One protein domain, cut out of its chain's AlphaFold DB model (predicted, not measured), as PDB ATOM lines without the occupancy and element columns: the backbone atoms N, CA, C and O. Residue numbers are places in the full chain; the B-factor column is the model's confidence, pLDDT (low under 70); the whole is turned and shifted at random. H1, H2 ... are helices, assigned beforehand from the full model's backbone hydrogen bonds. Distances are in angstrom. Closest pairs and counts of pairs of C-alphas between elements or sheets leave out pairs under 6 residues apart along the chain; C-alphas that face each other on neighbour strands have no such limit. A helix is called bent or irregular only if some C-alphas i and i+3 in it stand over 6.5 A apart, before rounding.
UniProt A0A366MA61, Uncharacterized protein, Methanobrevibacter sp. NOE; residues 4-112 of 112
ATOM      1  N   SER A   4     300.377 310.137 221.470       89.62
ATOM      2  CA  SER A   4     301.337 309.189 220.898       89.62
ATOM      3  C   SER A   4     301.940 308.249 221.942       89.62
ATOM      4  O   SER A   4     302.242 307.110 221.601       89.62
ATOM      5  N   GLU A   5     302.147 308.709 223.177       88.00
ATOM      6  CA  GLU A   5     302.676 307.877 224.262       88.00
ATOM      7  C   GLU A   5     301.604 306.888 224.722       88.00
ATOM      8  O   GLU A   5     301.852 305.689 224.703       88.00
ATOM      9  N   LEU A   6     300.374 307.358 224.965       84.00
ATOM     10  CA  LEU A   6     299.217 306.511 225.302       84.00
ATOM     11  C   LEU A   6     298.950 305.418 224.257       84.00
ATOM     12  O   LEU A   6     298.709 304.256 224.591       84.00
ATOM     13  N   PHE A   7     299.008 305.774 222.974       86.19
ATOM     14  CA  PHE A   7     298.813 304.819 221.890       86.19
ATOM     15  C   PHE A   7     299.923 303.760 221.870       86.19
ATOM     16  O   PHE A   7     299.654 302.567 221.730       86.19
ATOM     17  N   LYS A   8     301.177 304.175 222.069       87.75
ATOM     18  CA  LYS A   8     302.322 303.262 222.093       87.75
ATOM     19  C   LYS A   8     302.279 302.341 223.314       87.75
ATOM     20  O   LYS A   8     302.507 301.142 223.171       87.75
ATOM     21  N   ASP A   9     301.916 302.876 224.474       84.25
ATOM     22  CA  ASP A   9     301.791 302.121 225.719       84.25
ATOM     23  C   ASP A   9     300.669 301.078 225.641       84.25
ATOM     24  O   ASP A   9     300.876 299.929 226.035       84.25
ATOM     25  N   SER A  10     299.520 301.414 225.038       79.94
ATOM     26  CA  SER A  10     298.419 300.451 224.857       79.94
ATOM     27  C   SER A  10     298.791 299.283 223.928       79.94
ATOM     28  O   SER A  10     298.471 298.128 224.222       79.94
ATOM     29  N   LEU A  11     299.549 299.541 222.853       81.81
ATOM     30  CA  LEU A  11     300.083 298.494 221.974       81.81
ATOM     31  C   LEU A  11     301.117 297.611 222.679       81.81
ATOM     32  O   LEU A  11     301.061 296.383 222.569       81.81
ATOM     33  N   ILE A  12     302.045 298.214 223.428       84.44
ATOM     34  CA  ILE A  12     303.056 297.468 224.185       84.44
ATOM     35  C   ILE A  12     302.373 296.577 225.228       84.44
ATOM     36  O   ILE A  12     302.712 295.397 225.330       84.44
ATOM     37  N   TYR A  13     301.377 297.093 225.950       77.31
ATOM     38  CA  TYR A  13     300.601 296.319 226.917       77.31
ATOM     39  C   TYR A  13     299.907 295.116 226.268       77.31
ATOM     40  O   TYR A  13     300.036 293.986 226.749       77.31
ATOM     41  N   SER A  14     299.237 295.338 225.132       74.50
ATOM     42  CA  SER A  14     298.578 294.270 224.375       74.50
ATOM     43  C   SER A  14     299.570 293.207 223.895       74.50
ATOM     44  O   SER A  14     299.263 292.016 223.929       74.50
ATOM     45  N   SER A  15     300.766 293.616 223.463       77.75
ATOM     46  CA  SER A  15     301.807 292.695 222.995       77.75
ATOM     47  C   SER A  15     302.411 291.849 224.125       77.75
ATOM     48  O   SER A  15     302.691 290.670 223.924       77.75
ATOM     49  N   LYS A  16     302.551 292.412 225.334       81.12
ATOM     50  CA  LYS A  16     303.067 291.702 226.518       81.12
ATOM     51  C   LYS A  16     302.054 290.721 227.113       81.12
ATOM     52  O   LYS A  16     302.453 289.706 227.670       81.12
ATOM     53  N   ASN A  17     300.756 290.992 226.966       77.25
ATOM     54  CA  ASN A  17     299.662 290.171 227.496       77.25
ATOM     55  C   ASN A  17     298.883 289.432 226.394       77.25
ATOM     56  O   ASN A  17     297.666 289.251 226.492       77.25
ATOM     57  N   PHE A  18     299.585 288.984 225.348       73.88
ATOM     58  CA  PHE A  18     298.984 288.465 224.115       73.88
ATOM     59  C   PHE A  18     297.975 287.330 224.345       73.88
ATOM     60  O   PHE A  18     296.904 287.330 223.748       73.88
ATOM     61  N   THR A  19     298.253 286.404 225.270       74.38
ATOM     62  CA  THR A  19     297.331 285.307 225.619       74.38
ATOM     63  C   THR A  19     295.989 285.819 226.145       74.38
ATOM     64  O   THR A  19     294.938 285.313 225.761       74.38
ATOM     65  N   ARG A  20     296.001 286.842 227.006       74.50
ATOM     66  CA  ARG A  20     294.772 287.396 227.595       74.50
ATOM     67  C   ARG A  20     293.973 288.182 226.554       74.50
ATOM     68  O   ARG A  20     292.755 288.045 226.488       74.50
ATOM     69  N   VAL A  21     294.666 288.933 225.697       78.75
ATOM     70  CA  VAL A  21     294.064 289.652 224.563       78.75
ATOM     71  C   VAL A  21     293.450 288.682 223.555       78.75
ATOM     72  O   VAL A  21     292.345 288.922 223.075       78.75
ATOM     73  N   LEU A  22     294.116 287.562 223.270       78.19
ATOM     74  CA  LEU A  22     293.582 286.502 222.418       78.19
ATOM     75  C   LEU A  22     292.303 285.893 222.990       78.19
ATOM     76  O   LEU A  22     291.346 285.733 222.242       78.19
ATOM     77  N   ILE A  23     292.260 285.589 224.292       77.19
ATOM     78  CA  ILE A  23     291.057 285.048 224.951       77.19
ATOM     79  C   ILE A  23     289.891 286.033 224.834       77.19
ATOM     80  O   ILE A  23     288.792 285.640 224.449       77.19
ATOM     81  N   LEU A  24     290.144 287.315 225.108       78.88
ATOM     82  CA  LEU A  24     289.175 288.395 224.927       78.88
ATOM     83  C   LEU A  24     288.683 288.462 223.479       78.88
ATOM     84  O   LEU A  24     287.484 288.435 223.229       78.88
ATOM     85  N   SER A  25     289.607 288.475 222.523       81.75
ATOM     86  CA  SER A  25     289.290 288.546 221.095       81.75
ATOM     87  C   SER A  25     288.450 287.348 220.650       81.75
ATOM     88  O   SER A  25     287.450 287.527 219.961       81.75
ATOM     89  N   LEU A  26     288.791 286.134 221.101       84.31
ATOM     90  CA  LEU A  26     288.007 284.926 220.842       84.31
ATOM     91  C   LEU A  26     286.595 285.034 221.422       84.31
ATOM     92  O   LEU A  26     285.633 284.641 220.764       84.31
ATOM     93  N   LEU A  27     286.465 285.583 222.632       83.31
ATOM     94  CA  LEU A  27     285.183 285.746 223.307       83.31
ATOM     95  C   LEU A  27     284.221 286.621 222.488       83.31
ATOM     96  O   LEU A  27     283.044 286.293 222.411       83.31
ATOM     97  N   PHE A  28     284.715 287.676 221.832       82.00
ATOM     98  CA  PHE A  28     283.914 288.514 220.926       82.00
ATOM     99  C   PHE A  28     283.691 287.883 219.545       82.00
ATOM    100  O   PHE A  28     282.657 288.106 218.916       82.00
ATOM    101  N   LEU A  29     284.647 287.086 219.069       89.56
ATOM    102  CA  LEU A  29     284.626 286.505 217.729       89.56
ATOM    103  C   LEU A  29     283.687 285.290 217.637       89.56
ATOM    104  O   LEU A  29     283.008 285.118 216.625       89.56
ATOM    105  N   ILE A  30     283.577 284.489 218.702       90.38
ATOM    106  CA  ILE A  30     282.669 283.331 218.765       90.38
ATOM    107  C   ILE A  30     281.208 283.736 218.482       90.38
ATOM    108  O   ILE A  30     280.636 283.186 217.542       90.38
ATOM    109  N   PRO A  31     280.592 284.704 219.198       87.00
ATOM    110  CA  PRO A  31     279.231 285.156 218.910       87.00
ATOM    111  C   PRO A  31     279.035 285.591 217.455       87.00
ATOM    112  O   PRO A  31     278.014 285.259 216.860       87.00
ATOM    113  N   ALA A  32     280.015 286.288 216.870       87.38
ATOM    114  CA  ALA A  32     279.938 286.754 215.488       87.38
ATOM    115  C   ALA A  32     279.907 285.591 214.483       87.38
ATOM    116  O   ALA A  32     279.116 285.612 213.541       87.38
ATOM    117  N   ILE A  33     280.710 284.545 214.707       90.88
ATOM    118  CA  ILE A  33     280.690 283.338 213.868       90.88
ATOM    119  C   ILE A  33     279.375 282.569 214.034       90.88
ATOM    120  O   ILE A  33     278.848 282.050 213.051       90.88
ATOM    121  N   LEU A  34     278.821 282.487 215.248       89.94
ATOM    122  CA  LEU A  34     277.597 281.717 215.508       89.94
ATOM    123  C   LEU A  34     276.404 282.192 214.667       89.94
ATOM    124  O   LEU A  34     275.585 281.376 214.245       89.94
ATOM    125  N   VAL A  35     276.344 283.487 214.347       87.25
ATOM    126  CA  VAL A  35     275.298 284.070 213.492       87.25
ATOM    127  C   VAL A  35     275.391 283.583 212.040       87.25
ATOM    128  O   VAL A  35     274.395 283.615 211.323       87.25
ATOM    129  N   LEU A  36     276.545 283.075 211.597       91.25
ATOM    130  CA  LEU A  36     276.731 282.568 210.234       91.25
ATOM    131  C   LEU A  36     276.157 281.158 210.038       91.25
ATOM    132  O   LEU A  36     275.802 280.791 208.919       91.25
ATOM    133  N   PHE A  37     276.034 280.363 211.104       90.50
ATOM    134  CA  PHE A  37     275.610 278.964 210.999       90.50
ATOM    135  C   PHE A  37     274.211 278.764 210.398       90.50
ATOM    136  O   PHE A  37     274.071 277.892 209.539       90.50
ATOM    137  N   PRO A  38     273.176 279.546 210.764       93.56
ATOM    138  CA  PRO A  38     271.867 279.434 210.127       93.56
ATOM    139  C   PRO A  38     271.918 279.609 208.603       93.56
ATOM    140  O   PRO A  38     271.193 278.918 207.889       93.56
ATOM    141  N   PHE A  39     272.807 280.458 208.078       91.94
ATOM    142  CA  PHE A  39     272.895 280.733 206.638       91.94
ATOM    143  C   PHE A  39     273.322 279.519 205.805       91.94
ATOM    144  O   PHE A  39     272.954 279.438 204.635       91.94
ATOM    145  N   LEU A  40     273.998 278.527 206.398       92.38
ATOM    146  CA  LEU A  40     274.263 277.250 205.725       92.38
ATOM    147  C   LEU A  40     272.961 276.554 205.304       92.38
ATOM    148  O   LEU A  40     272.898 275.996 204.212       92.38
ATOM    149  N   ALA A  41     271.903 276.619 206.118       93.50
ATOM    150  CA  ALA A  41     270.621 275.993 205.794       93.50
ATOM    151  C   ALA A  41     269.946 276.641 204.574       93.50
ATOM    152  O   ALA A  41     269.290 275.949 203.796       93.50
ATOM    153  N   VAL A  42     270.152 277.946 204.364       93.50
ATOM    154  CA  VAL A  42     269.659 278.664 203.177       93.50
ATOM    155  C   VAL A  42     270.367 278.168 201.917       93.50
ATOM    156  O   VAL A  42     269.703 277.897 200.921       93.50
ATOM    157  N   THR A  43     271.686 277.946 201.977       93.94
ATOM    158  CA  THR A  43     272.475 277.398 200.858       93.94
ATOM    159  C   THR A  43     271.943 276.048 200.364       93.94
ATOM    160  O   THR A  43     272.027 275.750 199.175       93.94
ATOM    161  N   PHE A  44     271.345 275.244 201.248       94.38
ATOM    162  CA  PHE A  44     270.736 273.949 200.916       94.38
ATOM    163  C   PHE A  44     269.208 274.006 200.706       94.38
ATOM    164  O   PHE A  44     268.567 272.957 200.654       94.38
ATOM    165  N   ASN A  45     268.608 275.199 200.588       94.50
ATOM    166  CA  ASN A  45     267.157 275.421 200.468       94.50
ATOM    167  C   ASN A  45     266.316 274.843 201.632       94.50
ATOM    168  O   ASN A  45     265.143 274.511 201.464       94.50
ATOM    169  N   GLN A  46     266.892 274.731 202.834       95.38
ATOM    170  CA  GLN A  46     266.249 274.170 204.028       95.38
ATOM    171  C   GLN A  46     265.690 275.274 204.944       95.38
ATOM    172  O   GLN A  46     266.208 275.535 206.031       95.38
ATOM    173  N   TYR A  47     264.602 275.928 204.530       92.62
ATOM    174  CA  TYR A  47     264.048 277.091 205.245       92.62
ATOM    175  C   TYR A  47     263.519 276.782 206.657       92.62
ATOM    176  O   TYR A  47     263.667 277.601 207.560       92.62
ATOM    177  N   ILE A  48     262.954 275.592 206.889       94.38
ATOM    178  CA  ILE A  48     262.499 275.187 208.233       94.38
ATOM    179  C   ILE A  48     263.700 275.044 209.180       94.38
ATOM    180  O   ILE A  48     263.668 275.527 210.314       94.38
ATOM    181  N   ALA A  49     264.789 274.435 208.699       94.06
ATOM    182  CA  ALA A  49     266.025 274.303 209.463       94.06
ATOM    183  C   ALA A  49     266.670 275.669 209.735       94.06
ATOM    184  O   ALA A  49     267.162 275.890 210.839       94.06
ATOM    185  N   PHE A  50     266.613 276.607 208.781       95.38
ATOM    186  CA  PHE A  50     267.074 277.982 208.985       95.38
ATOM    187  C   PHE A  50     266.380 278.640 210.182       95.38
ATOM    188  O   PHE A  50     267.061 279.186 211.048       95.38
ATOM    189  N   VAL A  51     265.048 278.551 210.272       94.94
ATOM    190  CA  VAL A  51     264.294 279.138 211.393       94.94
ATOM    191  C   VAL A  51     264.698 278.493 212.720       94.94
ATOM    192  O   VAL A  51     265.020 279.204 213.672       94.94
ATOM    193  N   GLY A  52     264.751 277.157 212.775       94.38
ATOM    194  CA  GLY A  52     265.135 276.432 213.991       94.38
ATOM    195  C   GLY A  52     266.550 276.771 214.473       94.38
ATOM    196  O   GLY A  52     266.747 277.087 215.646       94.38
ATOM    197  N   LEU A  53     267.527 276.774 213.561       94.88
ATOM    198  CA  LEU A  53     268.913 277.133 213.870       94.88
ATOM    199  C   LEU A  53     269.044 278.604 214.268       94.88
ATOM    200  O   LEU A  53     269.794 278.911 215.190       94.88
ATOM    201  N   SER A  54     268.301 279.506 213.621       94.12
ATOM    202  CA  SER A  54     268.332 280.938 213.940       94.12
ATOM    203  C   SER A  54     267.905 281.199 215.377       94.12
ATOM    204  O   SER A  54     268.620 281.876 216.109       94.12
ATOM    205  N   VAL A  55     266.784 280.617 215.816       94.25
ATOM    206  CA  VAL A  55     266.307 280.769 217.201       94.25
ATOM    207  C   VAL A  55     267.319 280.186 218.188       94.25
ATOM    208  O   VAL A  55     267.659 280.829 219.180       94.25
ATOM    209  N   PHE A  56     267.851 278.998 217.897       94.19
ATOM    210  CA  PHE A  56     268.838 278.341 218.751       94.19
ATOM    211  C   PHE A  56     270.121 279.173 218.920       94.19
ATOM    212  O   PHE A  56     270.530 279.461 220.047       94.19
ATOM    213  N   PHE A  57     270.736 279.615 217.819       94.75
ATOM    214  CA  PHE A  57     271.957 280.421 217.874       94.75
ATOM    215  C   PHE A  57     271.713 281.831 218.416       94.75
ATOM    216  O   PHE A  57     272.604 282.374 219.062       94.75
ATOM    217  N   MET A  58     270.517 282.404 218.239       92.75
ATOM    218  CA  MET A  58     270.150 283.687 218.846       92.75
ATOM    219  C   MET A  58     270.159 283.610 220.377       92.75
ATOM    220  O   MET A  58     270.685 284.509 221.030       92.75
ATOM    221  N   ILE A  59     269.636 282.528 220.964       94.00
ATOM    222  CA  ILE A  59     269.658 282.330 222.422       94.00
ATOM    223  C   ILE A  59     271.105 282.259 222.926       94.00
ATOM    224  O   ILE A  59     271.462 282.938 223.890       94.00
ATOM    225  N   ILE A  60     271.956 281.478 222.253       93.94
ATOM    226  CA  ILE A  60     273.377 281.360 222.611       93.94
ATOM    227  C   ILE A  60     274.079 282.714 222.474       93.94
ATOM    228  O   ILE A  60     274.828 283.109 223.367       93.94
ATOM    229  N   PHE A  61     273.815 283.437 221.385       92.38
ATOM    230  CA  PHE A  61     274.364 284.766 221.143       92.38
ATOM    231  C   PHE A  61     274.030 285.715 222.296       92.38
ATOM    232  O   PHE A  61     274.941 286.292 222.880       92.38
ATOM    233  N   VAL A  62     272.756 285.801 222.696       93.06
ATOM    234  CA  VAL A  62     272.319 286.649 223.815       93.06
ATOM    235  C   VAL A  62     273.061 286.291 225.104       93.06
ATOM    236  O   VAL A  62     273.573 287.182 225.778       93.06
ATOM    237  N   ILE A  63     273.179 285.001 225.438       94.19
ATOM    238  CA  ILE A  63     273.892 284.554 226.646       94.19
ATOM    239  C   ILE A  63     275.364 284.989 226.611       94.19
ATOM    240  O   ILE A  63     275.871 285.522 227.600       94.19
ATOM    241  N   LEU A  64     276.047 284.798 225.480       93.00
ATOM    242  CA  LEU A  64     277.444 285.203 225.332       93.00
ATOM    243  C   LEU A  64     277.607 286.723 225.411       93.00
ATOM    244  O   LEU A  64     278.511 287.195 226.097       93.00
ATOM    245  N   THR A  65     276.718 287.497 224.784       91.62
ATOM    246  CA  THR A  65     276.733 288.964 224.863       91.62
ATOM    247  C   THR A  65     276.554 289.452 226.298       91.62
ATOM    248  O   THR A  65     277.255 290.372 226.717       91.62
ATOM    249  N   LEU A  66     275.686 288.815 227.091       94.94
ATOM    250  CA  LEU A  66     275.563 289.133 228.515       94.94
ATOM    251  C   LEU A  66     276.885 288.877 229.248       94.94
ATOM    252  O   LEU A  66     277.388 289.764 229.931       94.94
ATOM    253  N   ILE A  67     277.492 287.704 229.070       94.19
ATOM    254  CA  ILE A  67     278.774 287.374 229.711       94.19
ATOM    255  C   ILE A  67     279.857 288.397 229.338       94.19
ATOM    256  O   ILE A  67     280.561 288.900 230.212       94.19
ATOM    257  N   ILE A  68     279.947 288.759 228.059       92.06
ATOM    258  CA  ILE A  68     280.882 289.768 227.552       92.06
ATOM    259  C   ILE A  68     280.648 291.128 228.217       92.06
ATOM    260  O   ILE A  68     281.594 291.723 228.729       92.06
ATOM    261  N   ASN A  69     279.401 291.602 228.277       93.00
ATOM    262  CA  ASN A  69     279.064 292.884 228.903       93.00
ATOM    263  C   ASN A  69     279.422 292.908 230.394       93.00
ATOM    264  O   ASN A  69     279.901 293.918 230.913       93.00
ATOM    265  N   GLY A  70     279.225 291.796 231.101       94.25
ATOM    266  CA  GLY A  70     279.610 291.705 232.505       94.25
ATOM    267  C   GLY A  70     281.113 291.602 232.726       94.25
ATOM    268  O   GLY A  70     281.591 292.071 233.757       94.25
ATOM    269  N   TYR A  71     281.864 291.014 231.793       92.50
ATOM    270  CA  TYR A  71     283.327 291.058 231.817       92.50
ATOM    271  C   TYR A  71     283.840 292.470 231.529       92.50
ATOM    272  O   TYR A  71     284.705 292.972 232.240       92.50
ATOM    273  N   TYR A  72     283.245 293.153 230.551       90.56
ATOM    274  CA  TYR A  72     283.559 294.544 230.236       90.56
ATOM    275  C   TYR A  72     283.354 295.468 231.445       90.56
ATOM    276  O   TYR A  72     284.196 296.317 231.720       90.56
ATOM    277  N   LEU A  73     282.290 295.256 232.227       94.12
ATOM    278  CA  LEU A  73     282.084 295.986 233.481       94.12
ATOM    279  C   LEU A  73     283.242 295.793 234.471       94.12
ATOM    280  O   LEU A  73     283.643 296.753 235.124       94.12
ATOM    281  N   ASP A  74     283.747 294.568 234.612       91.94
ATOM    282  CA  ASP A  74     284.878 294.289 235.499       91.94
ATOM    283  C   ASP A  74     286.153 294.988 234.986       91.94
ATOM    284  O   ASP A  74     286.845 295.623 235.774       91.94
ATOM    285  N   VAL A  75     286.401 294.987 233.668       89.38
ATOM    286  CA  VAL A  75     287.538 295.708 233.057       89.38
ATOM    287  C   VAL A  75     287.468 297.207 233.356       89.38
ATOM    288  O   VAL A  75     288.465 297.812 233.748       89.38
ATOM    289  N   VAL A  76     286.288 297.816 233.208       90.81
ATOM    290  CA  VAL A  76     286.086 299.243 233.502       90.81
ATOM    291  C   VAL A  76     286.312 299.537 234.988       90.81
ATOM    292  O   VAL A  76     286.968 300.523 235.317       90.81
ATOM    293  N   LYS A  77     285.811 298.685 235.892       91.12
ATOM    294  CA  LYS A  77     286.004 298.852 237.342       91.12
ATOM    295  C   LYS A  77     287.475 298.784 237.740       91.12
ATOM    296  O   LYS A  77     287.931 299.665 238.462       91.12
ATOM    297  N   ASP A  78     288.199 297.790 237.243       89.31
ATOM    298  CA  ASP A  78     289.618 297.601 237.555       89.31
ATOM    299  C   ASP A  78     290.463 298.756 236.999       89.31
ATOM    300  O   ASP A  78     291.345 299.267 237.689       89.31
ATOM    301  N   THR A  79     290.112 299.260 235.810       85.56
ATOM    302  CA  THR A  79     290.744 300.453 235.221       85.56
ATOM    303  C   THR A  79     290.538 301.691 236.103       85.56
ATOM    304  O   THR A  79     291.481 302.440 236.344       85.56
ATOM    305  N   ILE A  80     289.328 301.904 236.637       89.88
ATOM    306  CA  ILE A  80     289.036 303.020 237.560       89.88
ATOM    307  C   ILE A  80     289.820 302.879 238.875       89.88
ATOM    308  O   ILE A  80     290.202 303.881 239.480       89.88
ATOM    309  N   MET A  81     290.085 301.647 239.316       90.25
ATOM    310  CA  MET A  81     290.890 301.355 240.507       90.25
ATOM    311  C   MET A  81     292.408 301.394 240.248       90.25
ATOM    312  O   MET A  81     293.172 301.078 241.157       90.25
ATOM    313  N   ASN A  82     292.852 301.816 239.056       81.38
ATOM    314  CA  ASN A  82     294.255 301.819 238.620       81.38
ATOM    315  C   ASN A  82     294.934 300.440 238.735       81.38
ATOM    316  O   ASN A  82     296.112 300.346 239.077       81.38
ATOM    317  N   SER A  83     294.188 299.363 238.474       81.06
ATOM    318  CA  SER A  83     294.765 298.029 238.314       81.06
ATOM    319  C   SER A  83     295.318 297.870 236.898       81.06
ATOM    320  O   SER A  83     294.582 298.015 235.924       81.06
ATOM    321  N   ASP A  84     296.595 297.502 236.786       73.50
ATOM    322  CA  ASP A  84     297.236 297.164 235.505       73.50
ATOM    323  C   ASP A  84     296.956 295.712 235.067       73.50
ATOM    324  O   ASP A  84     297.372 295.271 233.988       73.50
ATOM    325  N   GLU A  85     296.251 294.937 235.891       79.44
ATOM    326  CA  GLU A  85     295.908 293.550 235.602       79.44
ATOM    327  C   GLU A  85     294.493 293.414 235.039       79.44
ATOM    328  O   GLU A  85     293.536 293.991 235.550       79.44
ATOM    329  N   LEU A  86     294.356 292.587 233.998       80.56
ATOM    330  CA  LEU A  86     293.049 292.182 233.483       80.56
ATOM    331  C   LEU A  86     292.289 291.332 234.517       80.56
ATOM    332  O   LEU A  86     292.881 290.391 235.061       80.56
ATOM    333  N   PRO A  87     290.976 291.566 234.702       85.44
ATOM    334  CA  PRO A  87     290.165 290.781 235.614       85.44
ATOM    335  C   PRO A  87     290.133 289.312 235.203       85.44
ATOM    336  O   PRO A  87     290.101 288.961 234.014       85.44
ATOM    337  N   ALA A  88     290.077 288.442 236.208       85.38
ATOM    338  CA  ALA A  88     289.842 287.023 236.000       85.38
ATOM    339  C   ALA A  88     288.432 286.790 235.437       85.38
ATOM    340  O   ALA A  88     287.443 287.328 235.938       85.38
ATOM    341  N   PHE A  89     288.338 285.946 234.413       85.62
ATOM    342  CA  PHE A  89     287.065 285.591 233.801       85.62
ATOM    343  C   PHE A  89     286.267 284.641 234.705       85.62
ATOM    344  O   PHE A  89     286.751 283.576 235.091       85.62
ATOM    345  N   GLN A  90     285.035 285.018 235.042       90.81
ATOM    346  CA  GLN A  90     284.160 284.293 235.962       90.81
ATOM    347  C   GLN A  90     282.757 284.150 235.363       90.81
ATOM    348  O   GLN A  90     281.902 285.014 235.556       90.81
ATOM    349  N   TRP A  91     282.495 283.021 234.694       89.38
ATOM    350  CA  TRP A  91     281.258 282.729 233.950       89.38
ATOM    351  C   TRP A  91     279.968 283.236 234.615       89.38
ATOM    352  O   TRP A  91     279.253 284.053 234.036       89.38
ATOM    353  N   MET A  92     279.679 282.792 235.845       94.38
ATOM    354  CA  MET A  92     278.423 283.130 236.525       94.38
ATOM    355  C   MET A  92     278.367 284.600 236.963       94.38
ATOM    356  O   MET A  92     277.344 285.262 236.790       94.38
ATOM    357  N   LYS A  93     279.472 285.141 237.493       95.81
ATOM    358  CA  LYS A  93     279.553 286.554 237.894       95.81
ATOM    359  C   LYS A  93     279.368 287.465 236.682       95.81
ATOM    360  O   LYS A  93     278.589 288.414 236.750       95.81
ATOM    361  N   ASN A  94     280.054 287.171 235.578       94.88
ATOM    362  CA  ASN A  94     279.978 287.969 234.362       94.88
ATOM    363  C   ASN A  94     278.596 287.860 233.705       94.88
ATOM    364  O   ASN A  94     278.060 288.878 233.292       94.88
ATOM    365  N   LEU A  95     277.946 286.693 233.713       95.94
ATOM    366  CA  LEU A  95     276.560 286.576 233.248       95.94
ATOM    367  C   LEU A  95     275.599 287.468 234.059       95.94
ATOM    368  O   LEU A  95     274.838 288.248 233.487       95.94
ATOM    369  N   VAL A  96     275.661 287.397 235.395       97.50
ATOM    370  CA  VAL A  96     274.785 288.181 236.288       97.50
ATOM    371  C   VAL A  96     275.058 289.682 236.167       97.50
ATOM    372  O   VAL A  96     274.123 290.480 236.086       97.50
ATOM    373  N   ASN A  97     276.328 290.086 236.144       97.12
ATOM    374  CA  ASN A  97     276.705 291.486 235.959       97.12
ATOM    375  C   ASN A  97     276.283 291.998 234.581       97.12
ATOM    376  O   ASN A  97     275.761 293.102 234.479       97.12
ATOM    377  N   GLY A  98     276.443 291.181 233.545       96.31
ATOM    378  CA  GLY A  98     276.004 291.485 232.191       96.31
ATOM    379  C   GLY A  98     274.510 291.716 232.085       96.31
ATOM    380  O   GLY A  98     274.077 292.689 231.468       96.31
ATOM    381  N   PHE A  99     273.716 290.868 232.741       97.31
ATOM    382  CA  PHE A  99     272.273 291.059 232.840       97.31
ATOM    383  C   PHE A  99     271.930 292.388 233.520       97.31
ATOM    384  O   PHE A  99     271.166 293.176 232.967       97.31
ATOM    385  N   LYS A 100     272.550 292.695 234.670       96.81
ATOM    386  CA  LYS A 100     272.346 293.978 235.371       96.81
ATOM    387  C   LYS A 100     272.685 295.179 234.485       96.81
ATOM    388  O   LYS A 100     271.897 296.116 234.417       96.81
ATOM    389  N   VAL A 101     273.827 295.141 233.796       96.06
ATOM    390  CA  VAL A 101     274.250 296.204 232.870       96.06
ATOM    391  C   VAL A 101     273.247 296.364 231.736       96.06
ATOM    392  O   VAL A 101     272.855 297.486 231.435       96.06
ATOM    393  N   SER A 102     272.783 295.260 231.155       94.00
ATOM    394  CA  SER A 102     271.830 295.287 230.041       94.00
ATOM    395  C   SER A 102     270.477 295.862 230.469       94.00
ATOM    396  O   SER A 102     269.901 296.669 229.750       94.00
ATOM    397  N   VAL A 103     269.995 295.527 231.673       95.25
ATOM    398  CA  VAL A 103     268.780 296.132 232.245       95.25
ATOM    399  C   VAL A 103     268.949 297.641 232.412       95.25
ATOM    400  O   VAL A 103     268.076 298.400 232.001       95.25
ATOM    401  N   VAL A 104     270.077 298.093 232.970       95.62
ATOM    402  CA  VAL A 104     270.360 299.529 233.120       95.62
ATOM    403  C   VAL A 104     270.426 300.218 231.755       95.62
ATOM    404  O   VAL A 104     269.828 301.275 231.595       95.62
ATOM    405  N   GLN A 105     271.084 299.619 230.760       91.94
ATOM    406  CA  GLN A 105     271.138 300.155 229.396       91.94
ATOM    407  C   GLN A 105     269.745 300.294 228.773       91.94
ATOM    408  O   GLN A 105     269.435 301.352 228.241       91.94
ATOM    409  N   ILE A 106     268.888 299.273 228.892       92.69
ATOM    410  CA  ILE A 106     267.503 299.327 228.400       92.69
ATOM    411  C   ILE A 106     266.738 300.467 229.074       92.69
ATOM    412  O   ILE A 106     266.067 301.234 228.391       92.69
ATOM    413  N   ILE A 107     266.866 300.606 230.397       95.38
ATOM    414  CA  ILE A 107     266.245 301.705 231.144       95.38
ATOM    415  C   ILE A 107     266.723 303.048 230.581       95.38
ATOM    416  O   ILE A 107     265.895 303.871 230.211       95.38
ATOM    417  N   TYR A 108     268.034 303.257 230.447       93.44
ATOM    418  CA  TYR A 108     268.581 304.503 229.901       93.44
ATOM    419  C   TYR A 108     268.097 304.797 228.475       93.44
ATOM    420  O   TYR A 108     267.769 305.942 228.187       93.44
ATOM    421  N   CYS A 109     267.987 303.785 227.611       92.12
ATOM    422  CA  CYS A 109     267.465 303.952 226.253       92.12
ATOM    423  C   CYS A 109     265.974 304.321 226.201       92.12
ATOM    424  O   CYS A 109     265.545 304.886 225.207       92.12
ATOM    425  N   ILE A 110     265.179 303.986 227.224       92.12
ATOM    426  CA  ILE A 110     263.755 304.367 227.294       92.12
ATOM    427  C   ILE A 110     263.588 305.828 227.731       92.12
ATOM    428  O   ILE A 110     262.628 306.482 227.333       92.12
ATOM    429  N   TYR A 111     264.489 306.327 228.580       83.12
ATOM    430  CA  TYR A 111     264.420 307.688 229.124       83.12
ATOM    431  C   TYR A 111     265.100 308.753 228.244       83.12
ATOM    432  O   TYR A 111     264.991 309.937 228.566       83.12
ATOM    433  N   GLN A 112     265.803 308.351 227.180       61.59
ATOM    434  CA  GLN A 112     266.459 309.235 226.210       61.59
ATOM    435  C   GLN A 112     265.580 309.445 224.975       61.59
ATOM    436  O   GLN A 112     265.543 310.598 224.490       61.59
TER     437      GLN A 112
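Overview. This is residues 4 to 112 of the 112 residues of an uncharacterized protein of Methanobrevibacter sp. NOE (UniProt A0A366MA61). One long helix, H4, makes the longest axis of this loose helical model, with H3 and the last part of H2 following one another along it the opposite way. H5 crosses H4 at nearly a right angle, and its residues 103 to 111 stick out; at the other end of the printed part H1 turns off from H2 and sticks out with residues 4 to 12. The printed part has 109 residues with five named helices, H1 to H5 in order along the chain, and no named strand; the class is all helix. It is loose, with a radius of gyration of the C-alphas of 17.8 A, and spans 53 by 36 by 28 A.

Arrangement. Begin at H1, residues 4 to 16, which is close to but not clearly touching H2, residues 18 to 34: their closest C-alphas, of Ser 14 and Val 21, are 6.5 A apart, and their lines are about perpendicular at 86 degrees. Look near residue 28 for a kink of 28 degrees in H2; this helix is neither bent nor irregular, but only just, with C-alphas 28 and 31 6.1 A apart. H2 and H3, residues 37 to 43, meet only through their link. The hub is H4, residues 47 to 80, which touches three helices. H2 touches it with residues 27 to 34 alone, closest at the C-alphas of Pro 31 and Phe 61, 5.4 A apart, at a shallow tilt of 29 degrees, opposite ways. H3 and H4 form a helical hairpin: they touch, closest at the C-alphas of Pro 38 and Phe 50, 5.1 A apart, at a shallow tilt of 29 degrees, opposite ways. H5, residues 91 to 111, touches residues 63 to 73 of H4 alone, closest at the C-alphas of Gly 70 and Gly 98, 3.6 A apart, about perpendicular at 87 degrees. The helix packing is mostly aligned, but only just, with 2 of 3 pairs at a shallow tilt. H1 and H4 are apart, as are H2 and H5. Every O i to N i+4 pair is within hydrogen-bond range in H1, H4 and H5; in H2 11 of 13 are, and in H3 1 of 3, beside 4 of 4 O i to N i+3 pairs.

Along the chain. Find C-alpha 4 at (301.337, 309.189, 220.898); from there H1 runs 18.4 A to C-alpha 16. H2 measures 24.0 A and H3 10.7 A. Find C-alpha 47 at (264.048, 277.091, 205.245), where H4 sets out on its 48.4 A. H5 covers 30.5 A, ending at C-alpha 111 at (264.420, 307.688, 229.124).

Size, cuts and confidence. The C-alphas of Glu 5 and Ile 48, the two farthest apart, are 54.2 A from each other. The printed part has no cut and no long link; H4 to H5, with 10 residues between, is a short link, and the others are tight. The mean pLDDT of the printed part is 89.0, and residue 112 alone is under 70.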